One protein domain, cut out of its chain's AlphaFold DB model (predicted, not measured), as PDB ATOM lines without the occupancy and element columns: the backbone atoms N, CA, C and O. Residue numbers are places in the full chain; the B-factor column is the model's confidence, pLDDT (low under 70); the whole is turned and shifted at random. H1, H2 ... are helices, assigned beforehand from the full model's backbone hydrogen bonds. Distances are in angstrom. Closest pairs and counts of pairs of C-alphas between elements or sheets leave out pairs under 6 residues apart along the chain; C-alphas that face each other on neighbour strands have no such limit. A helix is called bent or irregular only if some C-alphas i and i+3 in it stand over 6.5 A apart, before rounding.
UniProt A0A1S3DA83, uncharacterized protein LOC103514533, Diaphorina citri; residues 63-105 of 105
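AT A GLANCE: This is residues 63 to 105 of the 105 residues of the protein "uncharacterized protein LOC103514533" of Diaphorina citri (UniProt A0A1S3DA83). Two helices follow each other end to end as a wide, open V, with H1 the longer arm, H2 the shorter arm and the corner at residues 86 and 87. The arms do not fold back on each other, and residues 63 to 105 stand free along their whole length. The printed part has 43 residues with two named helices, H1 then H2, and no named strand; the class is all helix. The whole is extended, with a radius of gyration of the C-alphas of 17.8 A, and its C-alphas span 56 by 18 by 6 A, a rod in outline.

IN THESE COORDINATES: The printed part begins at Leu 63, just before H1. H1 covers residues 64 to 85, from C-alpha 64 at (-103.101, -39.179, 107.654) to C-alpha 85 at (-104.834, -35.113, 77.052), a length of 30.9 A. H2 covers residues 88 to 102 and measures 21.1 A, ending at C-alpha 102 at (-100.611, -20.608, 60.490). Residues 103 to 105 follow it.

HOW THE PARTS SIT: The link from H1 to H2 is tight, with 2 residues between them. H1 and H2 are close but not clearly touching, with 2 pairs of C-alphas within 8 A. Their closest C-alphas are those of Leu 85 and Asn 91, 7.7 A apart. The two helices run the same way at a steep tilt of 56 degrees, and their centres are 28.7 A apart. In H2 every O i to N i+4 pair is within hydrogen-bond range; in H1 17 of 18 are. Neither helix is bent.

THE WHOLE: The two C-alphas farthest apart are those of Leu 63 and Arg 105, 56.3 A. The printed part has no cut, and Arg 105 is the chain's last residue. The mean pLDDT of the printed part is 79.8, with 88 for H1 and 72 for H2. Confidence is under 70 at residues 85 to 86, 88, 90 to 91 and 103 to 105 of this model.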
ATOM      1  N   LEU A  63    -105.380 -37.475 110.684       85.50
ATOM      2  CA  LEU A  63    -106.041 -37.368 109.388       85.50
ATOM      3  C   LEU A  63    -105.192 -37.996 108.277       85.50
ATOM      4  O   LEU A  63    -105.552 -37.889 107.107       85.50
ATOM      5  N   ASP A  64    -104.083 -38.655 108.605       86.00
ATOM      6  CA  ASP A  64    -103.101 -39.179 107.654       86.00
ATOM      7  C   ASP A  64    -103.756 -40.167 106.694       86.00
ATOM      8  O   ASP A  64    -103.554 -40.103 105.477       86.00
ATOM      9  N   CYS A  65    -104.629 -41.030 107.220       82.44
ATOM     10  CA  CYS A  65    -105.416 -41.954 106.406       82.44
ATOM     11  C   CYS A  65    -106.304 -41.219 105.386       82.44
ATOM     12  O   CYS A  65    -106.422 -41.644 104.233       82.44
ATOM     13  N   GLU A  66    -106.953 -40.128 105.796       87.44
ATOM     14  CA  GLU A  66    -107.823 -39.349 104.916       87.44
ATOM     15  C   GLU A  66    -107.017 -38.531 103.900       87.44
ATOM     16  O   GLU A  66    -107.374 -38.493 102.721       87.44
ATOM     17  N   ILE A  67    -105.923 -37.905 104.336       89.38
ATOM     18  CA  ILE A  67    -105.012 -37.140 103.485       89.38
ATOM     19  C   ILE A  67    -104.466 -38.055 102.390       89.38
ATOM     20  O   ILE A  67    -104.606 -37.742 101.205       89.38
ATOM     21  N   ALA A  68    -103.942 -39.226 102.761       89.94
ATOM     22  CA  ALA A  68    -103.462 -40.218 101.808       89.94
ATOM     23  C   ALA A  68    -104.569 -40.652 100.836       89.94
ATOM     24  O   ALA A  68    -104.331 -40.760  99.631       89.94
ATOM     25  N   HIS A  69    -105.797 -40.857 101.321       88.94
ATOM     26  CA  HIS A  69    -106.934 -41.194 100.467       88.94
ATOM     27  C   HIS A  69    -107.238 -40.095  99.434       88.94
ATOM     28  O   HIS A  69    -107.351 -40.391  98.243       88.94
ATOM     29  N   ARG A  70    -107.320 -38.826  99.857       92.44
ATOM     30  CA  ARG A  70    -107.600 -37.687  98.964       92.44
ATOM     31  C   ARG A  70    -106.477 -37.457  97.953       92.44
ATOM     32  O   ARG A  70    -106.768 -37.241  96.778       92.44
ATOM     33  N   VAL A  71    -105.217 -37.558  98.380       95.62
ATOM     34  CA  VAL A  71    -104.047 -37.449  97.490       95.62
ATOM     35  C   VAL A  71    -104.073 -38.556  96.438       95.62
ATOM     36  O   VAL A  71    -103.936 -38.276  95.247       95.62
ATOM     37  N   ASN A  72    -104.335 -39.800  96.842       95.00
ATOM     38  CA  ASN A  72    -104.439 -40.918  95.908       95.00
ATOM     39  C   ASN A  72    -105.606 -40.750  94.930       95.00
ATOM     40  O   ASN A  72    -105.439 -40.993  93.734       95.00
ATOM     41  N   ALA A  73    -106.769 -40.297  95.399       94.75
ATOM     42  CA  ALA A  73    -107.915 -40.016  94.539       94.75
ATOM     43  C   ALA A  73    -107.599 -38.913  93.512       94.75
ATOM     44  O   ALA A  73    -107.884 -39.075  92.322       94.75
ATOM     45  N   ALA A  74    -106.953 -37.826  93.945       95.94
ATOM     46  CA  ALA A  74    -106.500 -36.758  93.058       95.94
ATOM     47  C   ALA A  74    -105.493 -37.278  92.021       95.94
ATOM     48  O   ALA A  74    -105.651 -37.023  90.828       95.94
ATOM     49  N   TRP A  75    -104.514 -38.081  92.445       96.06
ATOM     50  CA  TRP A  75    -103.512 -38.668  91.555       96.06
ATOM     51  C   TRP A  75    -104.116 -39.631  90.529       96.06
ATOM     52  O   TRP A  75    -103.729 -39.639  89.360       96.06
ATOM     53  N   MET A  76    -105.095 -40.440  90.933       95.25
ATOM     54  CA  MET A  76    -105.817 -41.342  90.034       95.25
ATOM     55  C   MET A  76    -106.624 -40.571  88.988       95.25
ATOM     56  O   MET A  76    -106.565 -40.909  87.804       95.25
ATOM     57  N   ASN A  77    -107.319 -39.507  89.396       94.12
ATOM     58  CA  ASN A  77    -108.034 -38.631  88.468       94.12
ATOM     59  C   ASN A  77    -107.077 -37.918  87.508       94.12
ATOM     60  O   ASN A  77    -107.339 -37.882  86.306       94.12
ATOM     61  N   TRP A  78    -105.939 -37.435  88.010       91.94
ATOM     62  CA  TRP A  78    -104.892 -36.842  87.183       91.94
ATOM     63  C   TRP A  78    -104.386 -37.818  86.118       91.94
ATOM     64  O   TRP A  78    -104.412 -37.492  84.936       91.94
ATOM     65  N   LYS A  79    -104.008 -39.045  86.505       91.31
ATOM     66  CA  LYS A  79    -103.557 -40.087  85.561       91.31
ATOM     67  C   LYS A  79    -104.620 -40.441  84.520       91.31
ATOM     68  O   LYS A  79    -104.301 -40.697  83.364       91.31
ATOM     69  N   ARG A  80    -105.894 -40.456  84.918       88.00
ATOM     70  CA  ARG A  80    -107.006 -40.721  83.999       88.00
ATOM     71  C   ARG A  80    -107.165 -39.604  82.968       88.00
ATOM     72  O   ARG A  80    -107.389 -39.886  81.797       88.00
ATOM     73  N   MET A  81    -107.046 -38.351  83.398       86.38
ATOM     74  CA  MET A  81    -107.195 -37.186  82.526       86.38
ATOM     75  C   MET A  81    -105.969 -36.968  81.638       86.38
ATOM     76  O   MET A  81    -106.120 -36.624  80.467       86.38
ATOM     77  N   SER A  82    -104.763 -37.233  82.143       80.75
ATOM     78  CA  SER A  82    -103.544 -37.146  81.340       80.75
ATOM     79  C   SER A  82    -103.556 -38.144  80.185       80.75
ATOM     80  O   SER A  82    -103.123 -37.783  79.101       80.75
ATOM     81  N   GLY A  83    -104.129 -39.342  80.354       76.44
ATOM     82  CA  GLY A  83    -104.321 -40.290  79.251       76.44
ATOM     83  C   GLY A  83    -105.205 -39.754  78.116       76.44
ATOM     84  O   GLY A  83    -104.953 -40.060  76.957       76.44
ATOM     85  N   VAL A  84    -106.197 -38.915  78.433       74.69
ATOM     86  CA  VAL A  84    -107.044 -38.243  77.432       74.69
ATOM     87  C   VAL A  84    -106.286 -37.090  76.769       74.69
ATOM     88  O   VAL A  84    -106.293 -36.970  75.549       74.69
ATOM     89  N   LEU A  85    -105.592 -36.265  77.559       67.81
ATOM     90  CA  LEU A  85    -104.834 -35.113  77.052       67.81
ATOM     91  C   LEU A  85    -103.609 -35.522  76.220       67.81
ATOM     92  O   LEU A  85    -103.255 -34.842  75.261       67.81
ATOM     93  N   TYR A  86    -102.966 -36.634  76.571       65.00
ATOM     94  CA  TYR A  86    -101.817 -37.188  75.859       65.00
ATOM     95  C   TYR A  86    -102.197 -38.278  74.853       65.00
ATOM     96  O   TYR A  86    -101.302 -38.899  74.273       65.00
ATOM     97  N   ASP A  87    -103.491 -38.487  74.579       72.88
ATOM     98  CA  ASP A  87    -103.896 -39.337  73.465       72.88
ATOM     99  C   ASP A  87    -103.279 -38.772  72.178       72.88
ATOM    100  O   ASP A  87    -103.514 -37.629  71.769       72.88
ATOM    101  N   ARG A  88    -102.449 -39.591  71.528       66.94
ATOM    102  CA  ARG A  88    -101.745 -39.230  70.297       66.94
ATOM    103  C   ARG A  88    -102.725 -38.756  69.222       66.94
ATOM    104  O   ARG A  88    -102.380 -37.878  68.440       66.94
ATOM    105  N   ARG A  89    -103.955 -39.284  69.216       72.44
ATOM    106  CA  ARG A  89    -105.020 -38.883  68.286       72.44
ATOM    107  C   ARG A  89    -105.498 -37.450  68.527       72.44
ATOM    108  O   ARG A  89    -105.711 -36.727  67.556       72.44
ATOM    109  N   MET A  90    -105.622 -37.016  69.786       68.50
ATOM    110  CA  MET A  90    -105.961 -35.622  70.107       68.50
ATOM    111  C   MET A  90    -104.814 -34.673  69.763       68.50
ATOM    112  O   MET A  90    -105.044 -33.637  69.143       68.50
ATOM    113  N   ASN A  91    -103.577 -35.048  70.097       66.31
ATOM    114  CA  ASN A  91    -102.400 -34.224  69.809       66.31
ATOM    115  C   ASN A  91    -102.182 -34.012  68.306       66.31
ATOM    116  O   ASN A  91    -101.923 -32.890  67.878       66.31
ATOM    117  N   LEU A  92    -102.348 -35.058  67.492       70.75
ATOM    118  CA  LEU A  92    -102.263 -34.943  66.033       70.75
ATOM    119  C   LEU A  92    -103.334 -34.003  65.475       70.75
ATOM    120  O   LEU A  92    -103.027 -33.149  64.650       70.75
ATOM    121  N   ARG A  93    -104.578 -34.104  65.959       73.38
ATOM    122  CA  ARG A  93    -105.664 -33.219  65.524       73.38
ATOM    123  C   ARG A  93    -105.383 -31.756  65.868       73.38
ATOM    124  O   ARG A  93    -105.499 -30.905  64.993       73.38
ATOM    125  N   MET A  94    -104.964 -31.471  67.103       74.06
ATOM    126  CA  MET A  94    -104.624 -30.106  67.519       74.06
ATOM    127  C   MET A  94    -103.433 -29.536  66.747       74.06
ATOM    128  O   MET A  94    -103.439 -28.357  66.400       74.06
ATOM    129  N   ASN A  95    -102.412 -30.350  66.469       72.12
ATOM    130  CA  ASN A  95    -101.255 -29.912  65.693       72.12
ATOM    131  C   ASN A  95    -101.646 -29.599  64.246       72.12
ATOM    132  O   ASN A  95    -101.322 -28.519  63.761       72.12
ATOM    133  N   ASN A  96    -102.433 -30.468  63.608       72.50
ATOM    134  CA  ASN A  96    -102.929 -30.238  62.251       72.50
ATOM    135  C   ASN A  96    -103.824 -28.986  62.172       72.50
ATOM    136  O   ASN A  96    -103.746 -28.219  61.217       72.50
ATOM    137  N   GLU A  97    -104.682 -28.745  63.169       77.56
ATOM    138  CA  GLU A  97    -105.522 -27.538  63.236       77.56
ATOM    139  C   GLU A  97    -104.683 -26.259  63.443       77.56
ATOM    140  O   GLU A  97    -104.965 -25.232  62.822       77.56
ATOM    141  N   ARG A  98    -103.615 -26.313  64.251       74.44
ATOM    142  CA  ARG A  98    -102.671 -25.195  64.447       74.44
ATOM    143  C   ARG A  98    -101.883 -24.862  63.182       74.44
ATOM    144  O   ARG A  98    -101.762 -23.687  62.841       74.44
ATOM    145  N   GLU A  99    -101.383 -25.874  62.486       72.81
ATOM    146  CA  GLU A  99    -100.598 -25.715  61.258       72.81
ATOM    147  C   GLU A  99    -101.459 -25.126  60.123       72.81
ATOM    148  O   GLU A  99    -101.057 -24.182  59.443       72.81
ATOM    149  N   ASN A 100    -102.717 -25.569  60.008       72.19
ATOM    150  CA  ASN A 100    -103.692 -25.001  59.070       72.19
ATOM    151  C   ASN A 100    -104.050 -23.528  59.354       72.19
ATOM    152  O   ASN A 100    -104.354 -22.784  58.424       72.19
ATOM    153  N   LEU A 101    -104.035 -23.088  60.617       75.94
ATOM    154  CA  LEU A 101    -104.269 -21.684  60.983       75.94
ATOM    155  C   LEU A 101    -103.056 -20.790  60.703       75.94
ATOM    156  O   LEU A 101    -103.234 -19.619  60.373       75.94
ATOM    157  N   GLN A 102    -101.840 -21.328  60.829       71.88
ATOM    158  CA  GLN A 102    -100.611 -20.608  60.490       71.88
ATOM    159  C   GLN A 102    -100.454 -20.438  58.976       71.88
ATOM    160  O   GLN A 102    -100.110 -19.349  58.540       71.88
ATOM    161  N   ASN A 103    -100.814 -21.451  58.183       68.38
ATOM    162  CA  ASN A 103    -100.788 -21.386  56.714       68.38
ATOM    163  C   ASN A 103    -101.903 -20.516  56.096       68.38
ATOM    164  O   ASN A 103    -101.955 -20.349  54.881       68.38
ATOM    165  N   ARG A 104    -102.830 -19.999  56.912       63.38
ATOM    166  CA  ARG A 104    -103.942 -19.124  56.495       63.38
ATOM    167  C   ARG A 104    -103.696 -17.632  56.768       63.38
ATOM    168  O   ARG A 104    -104.601 -16.835  56.526       63.38
ATOM    169  N   ARG A 105    -102.528 -17.266  57.298       53.47
ATOM    170  CA  ARG A 105    -102.068 -15.881  57.480       53.47
ATOM    171  C   ARG A 105    -100.987 -15.560  56.462       53.47
ATOM    172  O   ARG A 105    -100.942 -14.382  56.058       53.47
TER     173      ARG A 105